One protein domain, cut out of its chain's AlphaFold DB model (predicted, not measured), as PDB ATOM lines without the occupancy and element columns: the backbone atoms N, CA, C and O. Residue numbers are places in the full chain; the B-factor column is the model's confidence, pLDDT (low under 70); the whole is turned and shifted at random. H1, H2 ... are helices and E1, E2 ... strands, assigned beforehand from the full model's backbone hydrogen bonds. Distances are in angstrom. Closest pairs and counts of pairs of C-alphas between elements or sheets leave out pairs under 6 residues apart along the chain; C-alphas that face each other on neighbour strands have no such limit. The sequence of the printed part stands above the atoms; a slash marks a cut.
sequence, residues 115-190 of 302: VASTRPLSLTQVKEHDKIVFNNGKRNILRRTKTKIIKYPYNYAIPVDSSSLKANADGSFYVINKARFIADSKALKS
ATOM      1  N   VAL A 115     -31.022 -24.543   6.697       96.12
ATOM      2  CA  VAL A 115     -29.607 -24.683   7.059       96.12
ATOM      3  C   VAL A 115     -28.842 -23.494   6.494       96.12
ATOM      4  O   VAL A 115     -28.858 -23.267   5.286       96.12
ATOM      5  N   ALA A 116     -28.170 -22.732   7.352       96.12
ATOM      6  CA  ALA A 116     -27.313 -21.633   6.920       96.12
ATOM      7  C   ALA A 116     -25.953 -22.169   6.450       96.12
ATOM      8  O   ALA A 116     -25.307 -22.939   7.156       96.12
ATOM      9  N   SER A 117     -25.525 -21.767   5.254       96.38
ATOM     10  CA  SER A 117     -24.163 -21.986   4.774       96.38
ATOM     11  C   SER A 117     -23.281 -20.808   5.176       96.38
ATOM     12  O   SER A 117     -23.697 -19.656   5.076       96.38
ATOM     13  N   THR A 118     -22.052 -21.089   5.600       96.12
ATOM     14  CA  THR A 118     -21.029 -20.062   5.843       96.12
ATOM     15  C   THR A 118     -20.369 -19.586   4.551       96.12
ATOM     16  O   THR A 118     -19.828 -18.484   4.509       96.12
ATOM     17  N   ARG A 119     -20.422 -20.390   3.481       96.81
ATOM     18  CA  ARG A 119     -19.783 -20.077   2.200       96.81
ATOM     19  C   ARG A 119     -20.694 -19.170   1.366       96.81
ATOM     20  O   ARG A 119     -21.831 -19.568   1.097       96.81
ATOM     21  N   PRO A 120     -20.230 -17.980   0.941       96.62
ATOM     22  CA  PRO A 120     -21.007 -17.132   0.052       96.62
ATOM     23  C   PRO A 120     -21.142 -17.794  -1.322       96.62
ATOM     24  O   PRO A 120     -20.210 -18.437  -1.807       96.62
ATOM     25  N   LEU A 121     -22.301 -17.625  -1.954       97.00
ATOM     26  CA  LEU A 121     -22.533 -18.135  -3.301       97.00
ATOM     27  C   LEU A 121     -21.939 -17.162  -4.325       97.00
ATOM     28  O   LEU A 121     -22.209 -15.957  -4.273       97.00
ATOM     29  N   SER A 122     -21.138 -17.671  -5.261       96.62
ATOM     30  CA  SER A 122     -20.666 -16.858  -6.382       96.62
ATOM     31  C   SER A 122     -21.789 -16.611  -7.393       96.62
ATOM     32  O   SER A 122     -22.753 -17.375  -7.480       96.62
ATOM     33  N   LEU A 123     -21.644 -15.565  -8.211       96.25
ATOM     34  CA  LEU A 123     -22.592 -15.249  -9.286       96.25
ATOM     35  C   LEU A 123     -22.792 -16.430 -10.260       96.25
ATOM     36  O   LEU A 123     -23.906 -16.704 -10.689       96.25
ATOM     37  N   THR A 124     -21.729 -17.180 -10.568       96.31
ATOM     38  CA  THR A 124     -21.778 -18.338 -11.482       96.31
ATOM     39  C   THR A 124     -22.437 -19.577 -10.866       96.31
ATOM     40  O   THR A 124     -22.922 -20.452 -11.592       96.31
ATOM     41  N   GLN A 125     -22.480 -19.655  -9.533       97.50
ATOM     42  CA  GLN A 125     -23.065 -20.762  -8.777       97.50
ATOM     43  C   GLN A 125     -24.573 -20.622  -8.551       97.50
ATOM     44  O   GLN A 125     -25.193 -21.583  -8.082       97.50
ATOM     45  N   VAL A 126     -25.167 -19.469  -8.867       97.62
ATOM     46  CA  VAL A 126     -26.623 -19.265  -8.839       97.62
ATOM     47  C   VAL A 126     -27.294 -20.219  -9.834       97.62
ATOM     48  O   VAL A 126     -26.753 -20.492 -10.910       97.62
ATOM     49  N   LYS A 127     -28.435 -20.790  -9.446       98.06
ATOM     50  CA  LYS A 127     -29.241 -21.704 -10.263       98.06
ATOM     51  C   LYS A 127     -30.614 -21.101 -10.526       98.06
ATOM     52  O   LYS A 127     -31.075 -20.238  -9.786       98.06
ATOM     53  N   GLU A 128     -31.265 -21.585 -11.571       97.88
ATOM     54  CA  GLU A 128     -32.671 -21.275 -11.821       97.88
ATOM     55  C   GLU A 128     -33.529 -21.792 -10.663       97.88
ATOM     56  O   GLU A 128     -33.195 -22.781 -10.003       97.88
ATOM     57  N   HIS A 129     -34.600 -21.060 -10.379       97.75
ATOM     58  CA  HIS A 129     -35.505 -21.226  -9.243       97.75
ATOM     59  C   HIS A 129     -34.886 -21.019  -7.853       97.75
ATOM     60  O   HIS A 129     -35.569 -21.225  -6.845       97.75
ATOM     61  N   ASP A 130     -33.632 -20.566  -7.759       98.19
ATOM     62  CA  ASP A 130     -33.108 -20.048  -6.499       98.19
ATOM     63  C   ASP A 130     -33.918 -18.810  -6.072       98.19
ATOM     64  O   ASP A 130     -34.217 -17.932  -6.888       98.19
ATOM     65  N   LYS A 131     -34.266 -18.735  -4.781       98.06
ATOM     66  CA  LYS A 131     -35.025 -17.619  -4.202       98.06
ATOM     67  C   LYS A 131     -34.079 -16.625  -3.538       98.06
ATOM     68  O   LYS A 131     -33.387 -16.963  -2.581       98.06
ATOM     69  N   ILE A 132     -34.067 -15.389  -4.002       97.75
ATOM     70  CA  ILE A 132     -33.260 -14.289  -3.487       97.75
ATOM     71  C   ILE A 132     -34.076 -13.503  -2.458       97.75
ATOM     72  O   ILE A 132     -35.176 -13.044  -2.755       97.75
ATOM     73  N   VAL A 133     -33.539 -13.338  -1.248       97.25
ATOM     74  CA  VAL A 133     -34.206 -12.656  -0.128       97.25
ATOM     75  C   VAL A 133     -33.308 -11.564   0.452       97.25
ATOM     76  O   VAL A 133     -32.120 -11.791   0.711       97.25
ATOM     77  N   PHE A 134     -33.901 -10.403   0.720       95.12
ATOM     78  CA  PHE A 134     -33.265  -9.263   1.373       95.12
ATOM     79  C   PHE A 134     -33.666  -9.232   2.847       95.12
ATOM     80  O   PHE A 134     -34.834  -9.070   3.171       95.12
ATOM     81  N   ASN A 135     -32.703  -9.413   3.752       89.38
ATOM     82  CA  ASN A 135     -32.943  -9.379   5.194       89.38
ATOM     83  C   ASN A 135     -31.891  -8.501   5.866       89.38
ATOM     84  O   ASN A 135     -30.709  -8.842   5.835       89.38
ATOM     85  N   ASN A 136     -32.313  -7.413   6.514       85.56
ATOM     86  CA  ASN A 136     -31.437  -6.509   7.273       85.56
ATOM     87  C   ASN A 136     -30.225  -6.020   6.453       85.56
ATOM     88  O   ASN A 136     -29.083  -6.150   6.891       85.56
ATOM     89  N   GLY A 137     -30.458  -5.583   5.210       85.50
ATOM     90  CA  GLY A 137     -29.400  -5.164   4.276       85.50
ATOM     91  C   GLY A 137     -28.513  -6.301   3.748       85.50
ATOM     92  O   GLY A 137     -27.657  -6.082   2.894       85.50
ATOM     93  N   LYS A 138     -28.710  -7.544   4.208       92.75
ATOM     94  CA  LYS A 138     -27.984  -8.720   3.721       92.75
ATOM     95  C   LYS A 138     -28.804  -9.446   2.668       92.75
ATOM     96  O   LYS A 138     -29.953  -9.831   2.893       92.75
ATOM     97  N   ARG A 139     -28.166  -9.716   1.537       95.62
ATOM     98  CA  ARG A 139     -28.726 -10.525   0.455       95.62
ATOM     99  C   ARG A 139     -28.398 -11.988   0.703       95.62
ATOM    100  O   ARG A 139     -27.256 -12.338   1.004       95.62
ATOM    101  N   ASN A 140     -29.408 -12.840   0.606       97.56
ATOM    102  CA  ASN A 140     -29.252 -14.276   0.768       97.56
ATOM    103  C   ASN A 140     -29.955 -15.007  -0.370       97.56
ATOM    104  O   ASN A 140     -31.017 -14.581  -0.815       97.56
ATOM    105  N   ILE A 141     -29.394 -16.138  -0.780       97.88
ATOM    106  CA  ILE A 141     -30.005 -17.054  -1.735       97.88
ATOM    107  C   ILE A 141     -30.481 -18.294  -0.982       97.88
ATOM    108  O   ILE A 141     -29.699 -18.973  -0.318       97.88
ATOM    109  N   LEU A 142     -31.775 -18.577  -1.071       97.75
ATOM    110  CA  LEU A 142     -32.412 -19.774  -0.555       97.75
ATOM    111  C   LEU A 142     -32.534 -20.792  -1.685       97.75
ATOM    112  O   LEU A 142     -33.297 -20.608  -2.633       97.75
ATOM    113  N   ARG A 143     -31.799 -21.892  -1.548       97.69
ATOM    114  CA  ARG A 143     -31.856 -23.021  -2.471       97.69
ATOM    115  C   ARG A 143     -32.633 -24.163  -1.848       97.69
ATOM    116  O   ARG A 143     -32.246 -24.688  -0.799       97.69
ATOM    117  N   ARG A 144     -33.707 -24.589  -2.509       96.38
ATOM    118  CA  ARG A 144     -34.470 -25.766  -2.091       96.38
ATOM    119  C   ARG A 144     -33.772 -27.032  -2.585       96.38
ATOM    120  O   ARG A 144     -33.448 -27.162  -3.758       96.38
ATOM    121  N   THR A 145     -33.534 -27.966  -1.676       94.56
ATOM    122  CA  THR A 145     -33.106 -29.336  -1.992       94.56
ATOM    123  C   THR A 145     -34.237 -30.304  -1.654       94.56
ATOM    124  O   THR A 145     -35.248 -29.897  -1.081       94.56
ATOM    125  N   LYS A 146     -34.075 -31.599  -1.960       92.00
ATOM    126  CA  LYS A 146     -35.092 -32.622  -1.656       92.00
ATOM    127  C   LYS A 146     -35.461 -32.689  -0.164       92.00
ATOM    128  O   LYS A 146     -36.583 -33.054   0.165       92.00
ATOM    129  N   THR A 147     -34.527 -32.359   0.731       90.94
ATOM    130  CA  THR A 147     -34.677 -32.579   2.182       90.94
ATOM    131  C   THR A 147     -34.626 -31.310   3.028       90.94
ATOM    132  O   THR A 147     -35.078 -31.329   4.170       90.94
ATOM    133  N   LYS A 148     -34.052 -30.222   2.510       94.69
ATOM    134  CA  LYS A 148     -33.798 -28.990   3.270       94.69
ATOM    135  C   LYS A 148     -33.748 -27.756   2.378       94.69
ATOM    136  O   LYS A 148     -33.542 -27.858   1.167       94.69
ATOM    137  N   ILE A 149     -33.852 -26.586   2.995       96.19
ATOM    138  CA  ILE A 149     -33.586 -25.299   2.346       96.19
ATOM    139  C   ILE A 149     -32.220 -24.817   2.826       96.19
ATOM    140  O   ILE A 149     -31.985 -24.728   4.028       96.19
ATOM    141  N   ILE A 150     -31.306 -24.530   1.902       97.06
ATOM    142  CA  ILE A 150     -29.974 -24.020   2.235       97.06
ATOM    143  C   ILE A 150     -29.947 -22.515   1.979       97.06
ATOM    144  O   ILE A 150     -30.290 -22.070   0.885       97.06
ATOM    145  N   LYS A 151     -29.542 -21.737   2.984       97.75
ATOM    146  CA  LYS A 151     -29.394 -20.281   2.915       97.75
ATOM    147  C   LYS A 151     -27.929 -19.926   2.689       97.75
ATOM    148  O   LYS A 151     -27.109 -20.157   3.574       97.75
ATOM    149  N   TYR A 152     -27.615 -19.349   1.537       98.06
ATOM    150  CA  TYR A 152     -26.277 -18.882   1.185       98.06
ATOM    151  C   TYR A 152     -26.193 -17.353   1.265       98.06
ATOM    152  O   TYR A 152     -27.068 -16.680   0.714       98.06
ATOM    153  N   PRO A 153     -25.154 -16.780   1.890       97.19
ATOM    154  CA  PRO A 153     -24.844 -15.360   1.754       97.19
ATOM    155  C   PRO A 153     -24.569 -15.007   0.285       97.19
ATOM    156  O   PRO A 153     -23.944 -15.790  -0.432       97.19
ATOM    157  N   TYR A 154     -25.012 -13.833  -0.166       97.00
ATOM    158  CA  TYR A 154     -24.796 -13.370  -1.536       97.00
ATOM    159  C   TYR A 154     -24.264 -11.935  -1.562       97.00
ATOM    160  O   TYR A 154     -24.926 -10.994  -1.130       97.00
ATOM    161  N   ASN A 155     -23.055 -11.756  -2.090       94.25
ATOM    162  CA  ASN A 155     -22.335 -10.481  -1.992       94.25
ATOM    163  C   ASN A 155     -22.408  -9.627  -3.267       94.25
ATOM    164  O   ASN A 155     -21.902  -8.509  -3.283       94.25
ATOM    165  N   TYR A 156     -23.039 -10.121  -4.331       94.56
ATOM    166  CA  TYR A 156     -23.114  -9.423  -5.614       94.56
ATOM    167  C   TYR A 156     -24.362  -8.535  -5.692       94.56
ATOM    168  O   TYR A 156     -25.363  -8.789  -5.019       94.56
ATOM    169  N   ALA A 157     -24.289  -7.482  -6.513       93.25
ATOM    170  CA  ALA A 157     -25.450  -6.669  -6.863       93.25
ATOM    171  C   ALA A 157     -26.526  -7.535  -7.533       93.25
ATOM    172  O   ALA A 157     -26.198  -8.480  -8.251       93.25
ATOM    173  N   ILE A 158     -27.791  -7.225  -7.262       94.44
ATOM    174  CA  ILE A 158     -28.939  -7.920  -7.845       94.44
ATOM    175  C   ILE A 158     -29.597  -6.942  -8.818       94.44
ATOM    176  O   ILE A 158     -29.963  -5.849  -8.382       94.44
ATOM    177  N   PRO A 159     -29.751  -7.303 -10.098       95.38
ATOM    178  CA  PRO A 159     -30.498  -6.502 -11.055       95.38
ATOM    179  C   PRO A 159     -31.997  -6.679 -10.807       95.38
ATOM    180  O   PRO A 159     -32.629  -7.520 -11.436       95.38
ATOM    181  N   VAL A 160     -32.556  -5.922  -9.859       92.62
ATOM    182  CA  VAL A 160     -33.984  -5.998  -9.488       92.62
ATOM    183  C   VAL A 160     -34.924  -5.735 -10.667       92.62
ATOM    184  O   VAL A 160     -35.979  -6.356 -10.728       92.62
ATOM    185  N   ASP A 161     -34.493  -4.931 -11.640       91.81
ATOM    186  CA  ASP A 161     -35.266  -4.610 -12.849       91.81
ATOM    187  C   ASP A 161     -35.028  -5.598 -14.005       91.81
ATOM    188  O   ASP A 161     -35.479  -5.390 -15.130       91.81
ATOM    189  N   SER A 162     -34.272  -6.675 -13.773       93.81
ATOM    190  CA  SER A 162     -34.004  -7.667 -14.810       93.81
ATOM    191  C   SER A 162     -35.189  -8.604 -15.005       93.81
ATOM    192  O   SER A 162     -35.668  -9.235 -14.065       93.81
ATOM    193  N   SER A 163     -35.543  -8.844 -16.267       95.81
ATOM    194  CA  SER A 163     -36.485  -9.898 -16.661       95.81
ATOM    195  C   SER A 163     -35.985 -11.319 -16.348       95.81
ATOM    196  O   SER A 163     -36.695 -12.294 -16.578       95.81
ATOM    197  N   SER A 164     -34.745 -11.474 -15.872       96.06
ATOM    198  CA  SER A 164     -34.233 -12.745 -15.350       96.06
ATOM    199  C   SER A 164     -34.775 -13.091 -13.961       96.06
ATOM    200  O   SER A 164     -34.530 -14.202 -13.481       96.06
ATOM    201  N   LEU A 165     -35.506 -12.172 -13.319       97.44
ATOM    202  CA  LEU A 165     -36.085 -12.335 -11.993       97.44
ATOM    203  C   LEU A 165     -37.617 -12.296 -12.030       97.44
ATOM    204  O   LEU A 165     -38.218 -11.456 -12.691       97.44
ATOM    205  N   LYS A 166     -38.256 -13.181 -11.258       97.56
ATOM    206  CA  LYS A 166     -39.690 -13.123 -10.948       97.56
ATOM    207  C   LYS A 166     -39.871 -12.546  -9.555       97.56
ATOM    208  O   LYS A 166     -39.458 -13.191  -8.589       97.56
ATOM    209  N   ALA A 167     -40.494 -11.380  -9.442       96.31
ATOM    210  CA  ALA A 167     -40.888 -10.846  -8.145       96.31
ATOM    211  C   ALA A 167     -41.927 -11.761  -7.472       96.31
ATOM    212  O   ALA A 167     -42.761 -12.380  -8.134       96.31
ATOM    213  N   ASN A 168     -41.860 -11.851  -6.149       96.31
ATOM    214  CA  ASN A 168     -42.818 -12.561  -5.312       96.31
ATOM    215  C   ASN A 168     -43.476 -11.578  -4.328       96.31
ATOM    216  O   ASN A 168     -42.890 -10.553  -3.986       96.31
ATOM    217  N   ALA A 169     -44.675 -11.904  -3.841       91.75
ATOM    218  CA  ALA A 169     -45.475 -11.004  -2.996       91.75
ATOM    219  C   ALA A 169     -44.795 -10.615  -1.666       91.75
ATOM    220  O   ALA A 169     -45.085  -9.570  -1.095       91.75
ATOM    221  N   ASP A 170     -43.857 -11.432  -1.183       88.94
ATOM    222  CA  ASP A 170     -43.067 -11.191   0.032       88.94
ATOM    223  C   ASP A 170     -41.828 -10.300  -0.200       88.94
ATOM    224  O   ASP A 170     -40.961 -10.215   0.671       88.94
ATOM    225  N   GLY A 171     -41.698  -9.678  -1.378       92.38
ATOM    226  CA  GLY A 171     -40.550  -8.840  -1.746       92.38
ATOM    227  C   GLY A 171     -39.274  -9.627  -2.069       92.38
ATOM    228  O   GLY A 171     -38.187  -9.055  -2.158       92.38
ATOM    229  N   SER A 172     -39.380 -10.948  -2.217       96.19
ATOM    230  CA  SER A 172     -38.290 -11.797  -2.701       96.19
ATOM    231  C   SER A 172     -38.354 -11.994  -4.217       96.19
ATOM    232  O   SER A 172     -39.346 -11.656  -4.859       96.19
ATOM    233  N   PHE A 173     -37.295 -12.565  -4.794       97.56
ATOM    234  CA  PHE A 173     -37.201 -12.794  -6.238       97.56
ATOM    235  C   PHE A 173     -36.808 -14.236  -6.540       97.56
ATOM    236  O   PHE A 173     -35.969 -14.802  -5.844       97.56
ATOM    237  N   TYR A 174     -37.359 -14.828  -7.593       97.88
ATOM    238  CA  TYR A 174     -36.896 -16.109  -8.127       97.88
ATOM    239  C   TYR A 174     -36.072 -15.895  -9.387       97.88
ATOM    240  O   TYR A 174     -36.476 -15.140 -10.265       97.88
ATOM    241  N   VAL A 175     -34.949 -16.596  -9.505       97.88
ATOM    242  CA  VAL A 175     -34.156 -16.598 -10.739       97.88
ATOM    243  C   VAL A 175     -34.877 -17.436 -11.792       97.88
ATOM    244  O   VAL A 175     -35.011 -18.643 -11.616       97.88
ATOM    245  N   ILE A 176     -35.347 -16.817 -12.871       97.88
ATOM    246  CA  ILE A 176     -36.025 -17.512 -13.978       97.88
ATOM    247  C   ILE A 176     -35.011 -17.950 -15.037       97.88
ATOM    248  O   ILE A 176     -35.087 -19.069 -15.522       97.88
ATOM    249  N   ASN A 177     -34.053 -17.081 -15.377       97.56
ATOM    250  CA  ASN A 177     -33.050 -17.345 -16.409       97.56
ATOM    251  C   ASN A 177     -31.647 -17.058 -15.867       97.56
ATOM    252  O   ASN A 177     -31.278 -15.902 -15.635       97.56
ATOM    253  N   LYS A 178     -30.848 -18.112 -15.674       96.88
ATOM    254  CA  LYS A 178     -29.515 -17.980 -15.071       96.88
ATOM    255  C   LYS A 178     -28.559 -17.157 -15.936       96.88
ATOM    256  O   LYS A 178     -27.815 -16.333 -15.404       96.88
ATOM    257  N   ALA A 179     -28.534 -17.400 -17.245       96.69
ATOM    258  CA  ALA A 179     -27.574 -16.761 -18.144       96.69
ATOM    259  C   ALA A 179     -27.770 -15.240 -18.170       96.69
ATOM    260  O   ALA A 179     -26.816 -14.483 -17.974       96.69
ATOM    261  N   ARG A 180     -29.028 -14.803 -18.299       97.06
ATOM    262  CA  ARG A 180     -29.395 -13.384 -18.299       97.06
ATOM    263  C   ARG A 180     -29.138 -12.725 -16.946       97.06
ATOM    264  O   ARG A 180     -28.543 -11.653 -16.898       97.06
ATOM    265  N   PHE A 181     -29.445 -13.414 -15.845       96.94
ATOM    266  CA  PHE A 181     -29.133 -12.925 -14.498       96.94
ATOM    267  C   PHE A 181     -27.634 -12.644 -14.302       96.94
ATOM    268  O   PHE A 181     -27.252 -11.627 -13.715       96.94
ATOM    269  N   ILE A 182     -26.768 -13.528 -14.812       96.25
ATOM    270  CA  ILE A 182     -25.311 -13.351 -14.752       96.25
ATOM    271  C   ILE A 182     -24.869 -12.159 -15.608       96.25
ATOM    272  O   ILE A 182     -24.043 -11.369 -15.146       96.25
ATOM    273  N   ALA A 183     -25.403 -12.022 -16.824       96.25
ATOM    274  CA  ALA A 183     -25.078 -10.917 -17.725       96.25
ATOM    275  C   ALA A 183     -25.457  -9.558 -17.114       96.25
ATOM    276  O   ALA A 183     -24.600  -8.681 -16.984       96.25
ATOM    277  N   ASP A 184     -26.687  -9.427 -16.619       96.06
ATOM    278  CA  ASP A 184     -27.199  -8.183 -16.039       96.06
ATOM    279  C   ASP A 184     -26.441  -7.802 -14.756       96.06
ATOM    280  O   ASP A 184     -26.078  -6.642 -14.537       96.06
ATOM    281  N   SER A 185     -26.097  -8.796 -13.933       94.31
ATOM    282  CA  SER A 185     -25.280  -8.590 -12.730       94.31
ATOM    283  C   SER A 185     -23.858  -8.112 -13.050       94.31
ATOM    284  O   SER A 185     -23.282  -7.327 -12.291       94.31
ATOM    285  N   LYS A 186     -23.263  -8.572 -14.160       94.62
ATOM    286  CA  LYS A 186     -21.955  -8.086 -14.634       94.62
ATOM    287  C   LYS A 186     -22.061  -6.664 -15.186       94.62
ATOM    288  O   LYS A 186     -21.223  -5.829 -14.843       94.62
ATOM    289  N   ALA A 187     -23.108  -6.366 -15.957       94.25
ATOM    290  CA  ALA A 187     -23.356  -5.029 -16.493       94.25
ATOM    291  C   ALA A 187     -23.480  -3.980 -15.372       94.25
ATOM    292  O   ALA A 187     -22.861  -2.917 -15.446       94.25
ATOM    293  N   LEU A 188     -24.169  -4.306 -14.272       92.19
ATOM    294  CA  LEU A 188     -24.257  -3.441 -13.086       92.19
ATOM    295  C   LEU A 188     -22.893  -3.086 -12.482       92.19
ATOM    296  O   LEU A 188     -22.670  -1.940 -12.090       92.19
ATOM    297  N   LYS A 189     -21.964  -4.048 -12.413       88.69
ATOM    298  CA  LYS A 189     -20.611  -3.784 -11.901       88.69
ATOM    299  C   LYS A 189     -19.847  -2.809 -12.791       88.69
ATOM    300  O   LYS A 189     -19.190  -1.916 -12.266       88.69
ATOM    301  N   SER A 190     -19.969  -2.956 -14.112       88.06
ATOM    302  CA  SER A 190     -19.295  -2.064 -15.063       88.06
ATOM    303  C   SER A 190     -19.807  -0.620 -14.982       88.06
ATOM    304  O   SER A 190     -19.008   0.313 -14.997       88.06
TER     305      SER A 190
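This is residues 115 to 190 of the 302 residues of an uncharacterized protein of Oceanospirillales bacterium (UniProt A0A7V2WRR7). A twisted, fan-like sheet of five strands makes the body, with one helix, H1, beyond its E5 and E4 end, and a long link runs from edge strand E3 to edge strand E4. The 76 printed residues hold five named strands and then one named helix, E1 E2 E3 E4 E5 H1; the sheet runs E3 E2 E1 E5 E4, antiparallel throughout. The class is mixed, with 36 residues in named elements, under half. The whole is compact, radius of gyration of the C-alphas 11.7 A, spanning 35 by 25 by 24 A.

Find C-alpha 131 at (-35.025, -17.619, -4.202), where E1 begins, residues 131 to 135, 12.7 A long. E2 is residues 138 to 144, 19.1 A, and E3 residues 149 to 153, 13.2 A. E4 is residues 165 to 167 and E5 residues 173 to 175. H1, residues 178 to 190, runs 18.9 A to C-alpha 190 at (-19.295, -2.064, -15.063).

Look first at E1, E2 and E3, a meander, each strand the antiparallel neighbour of the one before. Within hydrogen-bond range are N 133 and O 140 across the neighbours E1 and E2, 2.8 A, N 141 and O 152 across E2 and E3, 2.8 A, N 132 and O 173 across E1 and E5, 2.7 A, and N 166 and O 174 across E4 and E5, 2.8 A. The sheet is only just strongly twisted, its C-alphas up to 4.3 A off the best plane. Residues 115 to 116 pair with 150 to 151 of E3, parallel. H1 is not on the sheet, but only just, with 4 pairs of C-alphas within 10 A; its closest C-alphas to E5 are Phe 181 and Val 175, 7.3 A apart. H1 and E2 are apart. In H1, 8 of 9 O i to N i+4 pairs are within hydrogen-bond range.

The C-alphas of Thr 147 and Ser 190, the two farthest apart, are 38.3 A apart. The printed part has no cut. The link E3 to E4, 11 residues, is long. Mean pLDDT of the printed part is 95.4, and no printed residue is under 70.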